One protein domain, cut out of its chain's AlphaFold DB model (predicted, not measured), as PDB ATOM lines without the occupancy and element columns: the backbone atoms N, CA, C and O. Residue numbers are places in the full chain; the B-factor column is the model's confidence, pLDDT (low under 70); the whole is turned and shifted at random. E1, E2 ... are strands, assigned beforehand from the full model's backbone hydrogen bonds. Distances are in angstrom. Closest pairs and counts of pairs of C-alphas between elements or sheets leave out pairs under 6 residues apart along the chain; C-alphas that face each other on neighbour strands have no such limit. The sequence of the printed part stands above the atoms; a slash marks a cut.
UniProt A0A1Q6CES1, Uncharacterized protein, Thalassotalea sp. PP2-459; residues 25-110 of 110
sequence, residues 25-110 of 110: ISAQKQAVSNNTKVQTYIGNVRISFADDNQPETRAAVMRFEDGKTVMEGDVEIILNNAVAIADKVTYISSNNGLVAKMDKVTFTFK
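AT A GLANCE: This is residues 25 to 110 of the 110 residues of an uncharacterized protein of Thalassotalea sp. PP2-459 (UniProt A0A1Q6CES1). What shape is this domain? It is one antiparallel sheet folded like a tent: the long strands E2, E7, E6 and E5 run side by side and bend sharply, one beside the next, to make two slabs that meet along a ridge. E1 and E3 add to one slab and E4 to the other, and residues 51 to 55 cross from the slab of E4 to that of E3. How much is printed? The printed part has 86 residues with seven named strands, E1 to E7 in chain order, and no named helix; the class is all strand. The branched sheet is twisted, and the whole is compact, with a radius of gyration of the C-alphas of 12.4 A and spans of 39 by 26 by 23 A.

IN THESE COORDINATES: Where are the first strands? E1 is residues 29 to 33, with C-alpha 29 at (-32.369, 21.024, 34.584). E2 is residues 38 to 50, 23.1 A long, and bends by 115 degrees at residue 43. E3 is residues 56 to 58 and E4 residues 61 to 65. Where are the others? E5, residues 68 to 78, is 19.4 A long and bends by 112 degrees at residue 73. E6, residues 82 to 94, is 22.7 A long and bends by 110 degrees at residue 87. E7, residues 97 to 109, is 22.4 A long, bends by 112 degrees at residue 103 and ends with C-alpha 109 at (-21.770, 31.094, 45.426).

HOW THE PARTS SIT: What lies beside E2? The hairpin E1 and E2 is antiparallel, with N 31 and O 40 2.8 A apart, and E7 is on the other side of E2, antiparallel, with N 43 and O 103 2.7 A apart. Residues 25 to 26 also pair with residues 46 to 47 of E2, antiparallel. How do the later strands pair? E4, E5, E6 and E7 form a meander, each strand the antiparallel neighbour of the one before. N 63 and O 70 are 2.8 A apart between E4 and E5, N 75 and O 86 2.8 A between E5 and E6, and N 92 and O 99 2.9 A between E6 and E7. Where does the sheet branch? On one side of E5 are E4, beside residues 68 to 72, and E3, beside residues 75 to 78; N 76 and O 58 are 2.8 A apart. E6 is on the other side of E5.

THE WHOLE: How large is it? The two C-alphas farthest apart, those of Asn 35 and Asp 66, are 40.5 A apart, and the outline is only just elongated. Is it unbroken and confident? The printed part has no cut, and the six links between strands are tight. The mean pLDDT of the printed part is 93.3, and no printed residue is under 70.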
ATOM      1  N   ILE A  25     -35.484  31.016  41.072       92.00
ATOM      2  CA  ILE A  25     -34.880  30.443  39.863       92.00
ATOM      3  C   ILE A  25     -35.709  29.237  39.423       92.00
ATOM      4  O   ILE A  25     -35.926  28.312  40.201       92.00
ATOM      5  N   SER A  26     -36.126  29.205  38.157       93.75
ATOM      6  CA  SER A  26     -36.698  28.016  37.524       93.75
ATOM      7  C   SER A  26     -35.927  27.636  36.265       93.75
ATOM      8  O   SER A  26     -35.412  28.494  35.552       93.75
ATOM      9  N   ALA A  27     -35.813  26.333  36.010       95.94
ATOM     10  CA  ALA A  27     -35.123  25.771  34.852       95.94
ATOM     11  C   ALA A  27     -35.608  24.344  34.583       95.94
ATOM     12  O   ALA A  27     -36.198  23.701  35.452       95.94
ATOM     13  N   GLN A  28     -35.314  23.815  33.396       95.38
ATOM     14  CA  GLN A  28     -35.610  22.419  33.064       95.38
ATOM     15  C   GLN A  28     -34.652  21.435  33.743       95.38
ATOM     16  O   GLN A  28     -35.024  20.299  34.035       95.38
ATOM     17  N   LYS A  29     -33.404  21.851  33.967       91.81
ATOM     18  CA  LYS A  29     -32.369  21.024  34.584       91.81
ATOM     19  C   LYS A  29     -31.457  21.861  35.468       91.81
ATOM     20  O   LYS A  29     -31.113  22.989  35.127       91.81
ATOM     21  N   GLN A  30     -30.996  21.248  36.552       94.88
ATOM     22  CA  GLN A  30     -29.952  21.772  37.421       94.88
ATOM     23  C   GLN A  30     -28.807  20.757  37.503       94.88
ATOM     24  O   GLN A  30     -29.032  19.552  37.629       94.88
ATOM     25  N   ALA A  31     -27.572  21.237  37.411       91.56
ATOM     26  CA  ALA A  31     -26.363  20.478  37.688       91.56
ATOM     27  C   ALA A  31     -25.615  21.156  38.836       91.56
ATOM     28  O   ALA A  31     -25.426  22.369  38.822       91.56
ATOM     29  N   VAL A  32     -25.189  20.373  39.822       91.56
ATOM     30  CA  VAL A  32     -24.542  20.877  41.036       91.56
ATOM     31  C   VAL A  32     -23.158  20.254  41.150       91.56
ATOM     32  O   VAL A  32     -22.998  19.049  40.949       91.56
ATOM     33  N   SER A  33     -22.149  21.061  41.459       88.19
ATOM     34  CA  SER A  33     -20.771  20.607  41.646       88.19
ATOM     35  C   SER A  33     -20.074  21.377  42.772       88.19
ATOM     36  O   SER A  33     -20.660  22.269  43.391       88.19
ATOM     37  N   ASN A  34     -18.833  20.988  43.084       77.62
ATOM     38  CA  ASN A  34     -17.967  21.656  44.061       77.62
ATOM     39  C   ASN A  34     -18.648  21.917  45.414       77.62
ATOM     40  O   ASN A  34     -18.780  23.062  45.836       77.62
ATOM     41  N   ASN A  35     -19.112  20.858  46.086       81.31
ATOM     42  CA  ASN A  35     -19.811  20.957  47.374       81.31
ATOM     43  C   ASN A  35     -20.974  21.966  47.357       81.31
ATOM     44  O   ASN A  35     -21.177  22.684  48.328       81.31
ATOM     45  N   THR A  36     -21.723  22.034  46.250       79.88
ATOM     46  CA  THR A  36     -22.860  22.952  46.014       79.88
ATOM     47  C   THR A  36     -22.504  24.412  45.725       79.88
ATOM     48  O   THR A  36     -23.400  25.201  45.420       79.88
ATOM     49  N   LYS A  37     -21.207  24.753  45.714       91.38
ATOM     50  CA  LYS A  37     -20.707  26.100  45.405       91.38
ATOM     51  C   LYS A  37     -20.976  26.516  43.962       91.38
ATOM     52  O   LYS A  37     -21.140  27.703  43.697       91.38
ATOM     53  N   VAL A  38     -21.014  25.556  43.037       94.00
ATOM     54  CA  VAL A  38     -21.293  25.816  41.623       94.00
ATOM     55  C   VAL A  38     -22.591  25.130  41.228       94.00
ATOM     56  O   VAL A  38     -22.749  23.920  41.413       94.00
ATOM     57  N   GLN A  39     -23.522  25.908  40.681       94.94
ATOM     58  CA  GLN A  39     -24.815  25.415  40.217       94.94
ATOM     59  C   GLN A  39     -25.098  25.931  38.812       94.94
ATOM     60  O   GLN A  39     -25.162  27.136  38.586       94.94
ATOM     61  N   THR A  40     -25.294  25.018  37.869       96.31
ATOM     62  CA  THR A  40     -25.654  25.346  36.490       96.31
ATOM     63  C   THR A  40     -27.112  24.995  36.241       96.31
ATOM     64  O   THR A  40     -27.511  23.839  36.375       96.31
ATOM     65  N   TYR A  41     -27.888  25.987  35.826       97.00
ATOM     66  CA  TYR A  41     -29.279  25.849  35.410       97.00
ATOM     67  C   TYR A  41     -29.342  25.847  33.885       97.00
ATOM     68  O   TYR A  41     -28.650  26.636  33.242       97.00
ATOM     69  N   ILE A  42     -30.120  24.936  33.301       97.00
ATOM     70  CA  ILE A  42     -30.161  24.693  31.854       97.00
ATOM     71  C   ILE A  42     -31.610  24.524  31.402       97.00
ATOM     72  O   ILE A  42     -32.372  23.770  32.009       97.00
ATOM     73  N   GLY A  43     -31.936  25.170  30.287       94.81
ATOM     74  CA  GLY A  43     -33.196  25.069  29.568       94.81
ATOM     75  C   GLY A  43     -34.270  25.983  30.145       94.81
ATOM     76  O   GLY A  43     -34.719  25.771  31.273       94.81
ATOM     77  N   ASN A  44     -34.706  26.965  29.346       95.38
ATOM     78  CA  ASN A  44     -35.754  27.933  29.690       95.38
ATOM     79  C   ASN A  44     -35.574  28.536  31.091       95.38
ATOM     80  O   ASN A  44     -36.521  28.579  31.880       95.38
ATOM     81  N   VAL A  45     -34.350  28.956  31.419       97.38
ATOM     82  CA  VAL A  45     -34.043  29.482  32.744       97.38
ATOM     83  C   VAL A  45     -34.735  30.824  32.932       97.38
ATOM     84  O   VAL A  45     -34.646  31.716  32.082       97.38
ATOM     85  N   ARG A  46     -35.406  30.972  34.070       96.81
ATOM     86  CA  ARG A  46     -36.036  32.209  34.509       96.81
ATOM     87  C   ARG A  46     -35.557  32.536  35.915       96.81
ATOM     88  O   ARG A  46     -35.680  31.702  36.805       96.81
ATOM     89  N   ILE A  47     -35.059  33.753  36.102       94.44
ATOM     90  CA  ILE A  47     -34.727  34.302  37.417       94.44
ATOM     91  C   ILE A  47     -35.643  35.497  37.671       94.44
ATOM     92  O   ILE A  47     -35.711  36.399  36.836       94.44
ATOM     93  N   SER A  48     -36.358  35.491  38.790       93.25
ATOM     94  CA  SER A  48     -37.184  36.616  39.232       93.25
ATOM     95  C   SER A  48     -36.458  37.365  40.345       93.25
ATOM     96  O   SER A  48     -36.069  36.760  41.342       93.25
ATOM     97  N   PHE A  49     -36.301  38.672  40.174       90.75
ATOM     98  CA  PHE A  49     -35.760  39.598  41.164       90.75
ATOM     99  C   PHE A  49     -36.881  40.520  41.638       90.75
ATOM    100  O   PHE A  49     -37.638  41.020  40.805       90.75
ATOM    101  N   ALA A  50     -36.980  40.744  42.946       87.81
ATOM    102  CA  ALA A  50     -37.877  41.747  43.512       87.81
ATOM    103  C   ALA A  50     -37.373  43.170  43.203       87.81
ATOM    104  O   ALA A  50     -36.181  43.372  42.958       87.81
ATOM    105  N   ASP A  51     -38.275  44.156  43.213       82.62
ATOM    106  CA  ASP A  51     -37.949  45.559  42.899       82.62
ATOM    107  C   ASP A  51     -36.855  46.155  43.797       82.62
ATOM    108  O   ASP A  51     -36.046  46.959  43.332       82.62
ATOM    109  N   ASP A  52     -36.805  45.741  45.063       82.75
ATOM    110  CA  ASP A  52     -35.829  46.170  46.067       82.75
ATOM    111  C   ASP A  52     -34.510  45.376  46.029       82.75
ATOM    112  O   ASP A  52     -33.571  45.700  46.757       82.75
ATOM    113  N   ASN A  53     -34.413  44.364  45.162       82.81
ATOM    114  CA  ASN A  53     -33.278  43.449  45.072       82.81
ATOM    115  C   ASN A  53     -32.862  43.193  43.613       82.81
ATOM    116  O   ASN A  53     -32.676  42.052  43.177       82.81
ATOM    117  N   GLN A  54     -32.742  44.273  42.837       84.75
ATOM    118  CA  GLN A  54     -32.266  44.201  41.457       84.75
ATOM    119  C   GLN A  54     -30.752  43.930  41.408       84.75
ATOM    120  O   GLN A  54     -29.990  44.558  42.147       84.75
ATOM    121  N   PRO A  55     -30.289  43.019  40.537       89.94
ATOM    122  CA  PRO A  55     -28.877  42.672  40.444       89.94
ATOM    123  C   PRO A  55     -28.079  43.726  39.663       89.94
ATOM    124  O   PRO A  55     -28.577  44.312  38.700       89.94
ATOM    125  N   GLU A  56     -26.795  43.889  39.988       93.50
ATOM    126  CA  GLU A  56     -25.855  44.536  39.063       93.50
ATOM    127  C   GLU A  56     -25.554  43.558  37.917       93.50
ATOM    128  O   GLU A  56     -25.350  42.367  38.154       93.50
ATOM    129  N   THR A  57     -25.539  44.039  36.669       95.62
ATOM    130  CA  THR A  57     -25.256  43.190  35.502       95.62
ATOM    131  C   THR A  57     -24.244  43.841  34.564       95.62
ATOM    132  O   THR A  57     -24.331  45.036  34.281       95.62
ATOM    133  N   ARG A  58     -23.301  43.048  34.050       97.06
ATOM    134  CA  ARG A  58     -22.290  43.462  33.066       97.06
ATOM    135  C   ARG A  58     -22.364  42.565  31.841       97.06
ATOM    136  O   ARG A  58     -22.644  41.382  31.967       97.06
ATOM    137  N   ALA A  59     -22.132  43.127  30.663       97.19
ATOM    138  CA  ALA A  59     -22.070  42.379  29.411       97.19
ATOM    139  C   ALA A  59     -21.232  43.141  28.387       97.19
ATOM    140  O   ALA A  59     -21.093  44.363  28.488       97.19
ATOM    141  N   ALA A  60     -20.730  42.435  27.376       96.38
ATOM    142  CA  ALA A  60     -20.048  43.065  26.251       96.38
ATOM    143  C   ALA A  60     -21.004  43.915  25.396       96.38
ATOM    144  O   ALA A  60     -20.628  44.980  24.906       96.38
ATOM    145  N   VAL A  61     -22.242  43.445  25.209       96.56
ATOM    146  CA  VAL A  61     -23.259  44.108  24.388       96.56
ATOM    147  C   VAL A  61     -24.564  44.219  25.166       96.56
ATOM    148  O   VAL A  61     -25.010  43.260  25.792       96.56
ATOM    149  N   MET A  62     -25.203  45.387  25.079       96.44
ATOM    150  CA  MET A  62     -26.541  45.646  25.607       96.44
ATOM    151  C   MET A  62     -27.393  46.325  24.533       96.44
ATOM    152  O   MET A  62     -26.936  47.256  23.868       96.44
ATOM    153  N   ARG A  63     -28.633  45.864  24.368       96.69
ATOM    154  CA  ARG A  63     -29.622  46.433  23.447       96.69
ATOM    155  C   ARG A  63     -30.980  46.528  24.116       96.69
ATOM    156  O   ARG A  63     -31.332  45.682  24.935       96.69
ATOM    157  N   PHE A  64     -31.744  47.540  23.733       95.69
ATOM    158  CA  PHE A  64     -33.140  47.671  24.118       95.69
ATOM    159  C   PHE A  64     -34.018  47.382  22.901       95.69
ATOM    160  O   PHE A  64     -33.934  48.089  21.899       95.69
ATOM    161  N   GLU A  65     -34.823  46.328  22.982       93.00
ATOM    162  CA  GLU A  65     -35.636  45.811  21.878       93.00
ATOM    163  C   GLU A  65     -37.030  45.456  22.411       93.00
ATOM    164  O   GLU A  65     -37.157  44.691  23.367       93.00
ATOM    165  N   ASP A  66     -38.084  46.028  21.820       91.06
ATOM    166  CA  ASP A  66     -39.489  45.730  22.148       91.06
ATOM    167  C   ASP A  66     -39.825  45.767  23.653       91.06
ATOM    168  O   ASP A  66     -40.515  44.890  24.182       91.06
ATOM    169  N   GLY A  67     -39.309  46.768  24.375       90.00
ATOM    170  CA  GLY A  67     -39.550  46.910  25.815       90.00
ATOM    171  C   GLY A  67     -38.728  45.962  26.697       90.00
ATOM    172  O   GLY A  67     -39.023  45.826  27.882       90.00
ATOM    173  N   LYS A  68     -37.723  45.285  26.133       96.19
ATOM    174  CA  LYS A  68     -36.841  44.340  26.826       96.19
ATOM    175  C   LYS A  68     -35.396  44.793  26.714       96.19
ATOM    176  O   LYS A  68     -34.997  45.367  25.702       96.19
ATOM    177  N   THR A  69     -34.594  44.451  27.713       96.62
ATOM    178  CA  THR A  69     -33.140  44.643  27.652       96.62
ATOM    179  C   THR A  69     -32.479  43.310  27.344       96.62
ATOM    180  O   THR A  69     -32.574  42.366  28.125       96.62
ATOM    181  N   VAL A  70     -31.813  43.221  26.199       97.69
ATOM    182  CA  VAL A  70     -31.063  42.043  25.764       97.69
ATOM    183  C   VAL A  70     -29.578  42.304  25.989       97.69
ATOM    184  O   VAL A  70     -29.040  43.302  25.514       97.69
ATOM    185  N   MET A  71     -28.920  41.414  26.722       97.81
ATOM    186  CA  MET A  71     -27.495  41.476  27.047       97.81
ATOM    187  C   MET A  71     -26.798  40.224  26.519       97.81
ATOM    188  O   MET A  71     -27.334  39.125  26.667       97.81
ATOM    189  N   GLU A  72     -25.632  40.377  25.894       97.44
ATOM    190  CA  GLU A  72     -24.891  39.294  25.229       97.44
ATOM    191  C   GLU A  72     -23.376  39.431  25.437       97.44
ATOM    192  O   GLU A  72     -22.854  40.540  25.591       97.44
ATOM    193  N   GLY A  73     -22.677  38.294  25.379       95.94
ATOM    194  CA  GLY A  73     -21.219  38.211  25.473       95.94
ATOM    195  C   GLY A  73     -20.751  38.186  26.923       95.94
ATOM    196  O   GLY A  73     -20.424  39.236  27.474       95.94
ATOM    197  N   ASP A  74     -20.747  36.982  27.503       94.81
ATOM    198  CA  ASP A  74     -20.327  36.693  28.880       94.81
ATOM    199  C   ASP A  74     -21.006  37.609  29.906       94.81
ATOM    200  O   ASP A  74     -20.376  38.376  30.630       94.81
ATOM    201  N   VAL A  75     -22.339  37.545  29.938       98.19
ATOM    202  CA  VAL A  75     -23.154  38.335  30.856       98.19
ATOM    203  C   VAL A  75     -22.878  37.893  32.292       98.19
ATOM    204  O   VAL A  75     -23.148  36.746  32.656       98.19
ATOM    205  N   GLU A  76     -22.395  38.821  33.114       98.12
ATOM    206  CA  GLU A  76     -22.182  38.633  34.546       98.12
ATOM    207  C   GLU A  76     -23.328  39.262  35.336       98.12
ATOM    208  O   GLU A  76     -23.547  40.468  35.263       98.12
ATOM    209  N   ILE A  77     -24.034  38.456  36.124       96.50
ATOM    210  CA  ILE A  77     -25.059  38.881  37.079       96.50
ATOM    211  C   ILE A  77     -24.441  38.812  38.477       96.50
ATOM    212  O   ILE A  77     -24.127  37.729  38.980       96.50
ATOM    213  N   ILE A  78     -24.256  39.964  39.109       94.56
ATOM    214  CA  ILE A  78     -23.551  40.109  40.381       94.56
ATOM    215  C   ILE A  78     -24.580  40.230  41.502       94.56
ATOM    216  O   ILE A  78     -25.422  41.127  41.514       94.56
ATOM    217  N   LEU A  79     -24.492  39.310  42.461       90.94
ATOM    218  CA  LEU A  79     -25.399  39.189  43.595       90.94
ATOM    219  C   LEU A  79     -24.612  39.281  44.905       90.94
ATOM    220  O   LEU A  79     -23.399  39.046  44.958       90.94
ATOM    221  N   ASN A  80     -25.311  39.551  46.006       88.00
ATOM    222  CA  ASN A  80     -24.674  39.673  47.320       88.00
ATOM    223  C   ASN A  80     -23.882  38.408  47.703       88.00
ATOM    224  O   ASN A  80     -22.738  38.502  48.162       88.00
ATOM    225  N   ASN A  81     -24.444  37.225  47.444       89.50
ATOM    226  CA  ASN A  81     -23.883  35.922  47.816       89.50
ATOM    227  C   ASN A  81     -23.371  35.078  46.633       89.50
ATOM    228  O   ASN A  81     -22.894  33.967  46.865       89.50
ATOM    229  N   ALA A  82     -23.464  35.559  45.390       92.81
ATOM    230  CA  ALA A  82     -23.097  34.780  44.209       92.81
ATOM    231  C   ALA A  82     -22.721  35.654  43.007       92.81
ATOM    232  O   ALA A  82     -23.047  36.836  42.949       92.81
ATOM    233  N   VAL A  83     -22.074  35.042  42.020       95.25
ATOM    234  CA  VAL A  83     -21.938  35.588  40.666       95.25
ATOM    235  C   VAL A  83     -22.497  34.564  39.689       95.25
ATOM    236  O   VAL A  83     -22.167  33.379  39.783       95.25
ATOM    237  N   ALA A  84     -23.355  35.006  38.776       96.88
ATOM    238  CA  ALA A  84     -23.952  34.184  37.734       96.88
ATOM    239  C   ALA A  84     -23.410  34.584  36.360       96.88
ATOM    240  O   ALA A  84     -23.349  35.767  36.049       96.88
ATOM    241  N   ILE A  85     -23.046  33.601  35.538       98.12
ATOM    242  CA  ILE A  85     -22.525  33.813  34.181       98.12
ATOM    243  C   ILE A  85     -23.455  33.160  33.161       98.12
ATOM    244  O   ILE A  85     -23.797  31.977  33.307       98.12
ATOM    245  N   ALA A  86     -23.838  33.909  32.129       98.12
ATOM    246  CA  ALA A  86     -24.667  33.447  31.021       98.12
ATOM    247  C   ALA A  86     -24.197  34.033  29.679       98.12
ATOM    248  O   ALA A  86     -23.732  35.163  29.614       98.12
ATOM    249  N   ASP A  87     -24.378  33.289  28.588       97.81
ATOM    250  CA  ASP A  87     -23.958  33.741  27.251       97.81
ATOM    251  C   ASP A  87     -24.839  34.912  26.750       97.81
ATOM    252  O   ASP A  87     -24.375  35.833  26.072       97.81
ATOM    253  N   LYS A  88     -26.125  34.877  27.122       97.94
ATOM    254  CA  LYS A  88     -27.157  35.862  26.786       97.94
ATOM    255  C   LYS A  88     -28.212  35.925  27.883       97.94
ATOM    256  O   LYS A  88     -28.656  34.886  28.370       97.94
ATOM    257  N   VAL A  89     -28.677  37.130  28.200       98.12
ATOM    258  CA  VAL A  89     -29.780  37.374  29.134       98.12
ATOM    259  C   VAL A  89     -30.780  38.335  28.508       98.12
ATOM    260  O   VAL A  89     -30.409  39.346  27.925       98.12
ATOM    261  N   THR A  90     -32.068  38.027  28.622       98.00
ATOM    262  CA  THR A  90     -33.152  38.954  28.282       98.00
ATOM    263  C   THR A  90     -33.896  39.347  29.545       98.00
ATOM    264  O   THR A  90     -34.542  38.509  30.176       98.00
ATOM    265  N   TYR A  91     -33.824  40.623  29.890       96.56
ATOM    266  CA  TYR A  91     -34.546  41.223  30.995       96.56
ATOM    267  C   TYR A  91     -35.891  41.771  30.539       96.56
ATOM    268  O   TYR A  91     -36.001  42.437  29.507       96.56
ATOM    269  N   ILE A  92     -36.917  41.482  31.332       95.06
ATOM    270  CA  ILE A  92     -38.293  41.916  31.116       95.06
ATOM    271  C   ILE A  92     -38.812  42.464  32.442       95.06
ATOM    272  O   ILE A  92     -38.758  41.762  33.456       95.06
ATOM    273  N   SER A  93     -39.324  43.693  32.437       91.31
ATOM    274  CA  SER A  93     -40.017  44.249  33.599       91.31
ATOM    275  C   SER A  93     -41.263  43.423  33.925       91.31
ATOM    276  O   SER A  93     -41.998  42.983  33.039       91.31
ATOM    277  N   SER A  94     -41.488  43.204  35.211       86.44
ATOM    278  CA  SER A  94     -42.659  42.549  35.782       86.44
ATOM    279  C   SER A  94     -43.351  43.532  36.726       86.44
ATOM    280  O   SER A  94     -42.746  44.512  37.145       86.44
ATOM    281  N   ASN A  95     -44.603  43.268  37.097       84.25
ATOM    282  CA  ASN A  95     -45.358  44.154  37.992       84.25
ATOM    283  C   ASN A  95     -44.690  44.358  39.366       84.25
ATOM    284  O   ASN A  95     -44.960  45.365  40.007       84.25
ATOM    285  N   ASN A  96     -43.851  43.408  39.799       82.12
ATOM    286  CA  ASN A  96     -43.220  43.384  41.123       82.12
ATOM    287  C   ASN A  96     -41.690  43.203  41.038       82.12
ATOM    288  O   ASN A  96     -41.110  42.526  41.890       82.12
ATOM    289  N   GLY A  97     -41.052  43.649  39.950       89.75
ATOM    290  CA  GLY A  97     -39.615  43.443  39.785       89.75
ATOM    291  C   GLY A  97     -39.138  43.218  38.364       89.75
ATOM    292  O   GLY A  97     -39.704  43.679  37.370       89.75
ATOM    293  N   LEU A  98     -38.076  42.428  38.272       91.50
ATOM    294  CA  LEU A  98     -37.349  42.165  37.045       91.50
ATOM    295  C   LEU A  98     -37.251  40.660  36.803       91.50
ATOM    296  O   LEU A  98     -36.918  39.889  37.698       91.50
ATOM    297  N   VAL A  99     -37.518  40.226  35.574       94.81
ATOM    298  CA  VAL A  99     -37.370  38.825  35.177       94.81
ATOM    299  C   VAL A  99     -36.241  38.703  34.167       94.81
ATOM    300  O   VAL A  99     -36.337  39.246  33.068       94.81
ATOM    301  N   ALA A 100     -35.209  37.937  34.508       96.56
ATOM    302  CA  ALA A 100     -34.153  37.543  33.588       96.56
ATOM    303  C   ALA A 100     -34.472  36.183  32.964       96.56
ATOM    304  O   ALA A 100     -34.773  35.220  33.672       96.56
ATOM    305  N   LYS A 101     -34.391  36.089  31.638       97.62
ATOM    306  CA  LYS A 101     -34.564  34.846  30.878       97.62
ATOM    307  C   LYS A 101     -33.296  34.498  30.113       97.62
ATOM    308  O   LYS A 101     -32.683  35.382  29.520       97.62
ATOM    309  N   MET A 102     -32.930  33.220  30.111       98.00
ATOM    310  CA  MET A 102     -31.736  32.706  29.431       98.00
ATOM    311  C   MET A 102     -31.825  31.195  29.199       98.00
ATOM    312  O   MET A 102     -32.600  30.499  29.850       98.00
ATOM    313  N   ASP A 103     -31.001  30.666  28.299       97.62
ATOM    314  CA  ASP A 103     -30.964  29.221  28.036       97.62
ATOM    315  C   ASP A 103     -30.160  28.456  29.087       97.62
ATOM    316  O   ASP A 103     -30.452  27.298  29.383       97.62
ATOM    317  N   LYS A 104     -29.133  29.087  29.657       97.75
ATOM    318  CA  LYS A 104     -28.220  28.480  30.622       97.75
ATOM    319  C   LYS A 104     -27.567  29.568  31.461       97.75
ATOM    320  O   LYS A 104     -27.186  30.604  30.929       97.75
ATOM    321  N   VAL A 105     -27.364  29.285  32.741       98.00
ATOM    322  CA  VAL A 105     -26.601  30.146  33.652       98.00
ATOM    323  C   VAL A 105     -25.861  29.310  34.672       98.00
ATOM    324  O   VAL A 105     -26.387  28.316  35.171       98.00
ATOM    325  N   THR A 106     -24.631  29.708  34.976       97.69
ATOM    326  CA  THR A 106     -23.822  29.081  36.022       97.69
ATOM    327  C   THR A 106     -23.611  30.058  37.159       97.69
ATOM    328  O   THR A 106     -22.990  31.098  36.971       97.69
ATOM    329  N   PHE A 107     -24.103  29.699  38.336       96.12
ATOM    330  CA  PHE A 107     -23.876  30.408  39.583       96.12
ATOM    331  C   PHE A 107     -22.633  29.870  40.276       96.12
ATOM    332  O   PHE A 107     -22.459  28.655  40.393       96.12
ATOM    333  N   THR A 108     -21.824  30.784  40.794       95.38
ATOM    334  CA  THR A 108     -20.774  30.511  41.774       95.38
ATOM    335  C   THR A 108     -21.111  31.266  43.053       95.38
ATOM    336  O   THR A 108     -21.057  32.495  43.083       95.38
ATOM    337  N   PHE A 109     -21.487  30.537  44.101       90.69
ATOM    338  CA  PHE A 109     -21.770  31.094  45.426       90.69
ATOM    339  C   PHE A 109     -20.458  31.415  46.159       90.69
ATOM    340  O   PHE A 109     -19.439  30.785  45.877       90.69
ATOM    341  N   LYS A 110     -20.457  32.411  47.049       86.88
ATOM    342  CA  LYS A 110     -19.265  32.828  47.813       86.88
ATOM    343  C   LYS A 110     -18.875  31.796  48.871       86.88
ATOM    344  O   LYS A 110     -19.774  31.333  49.601       86.88
TER     345      LYS A 110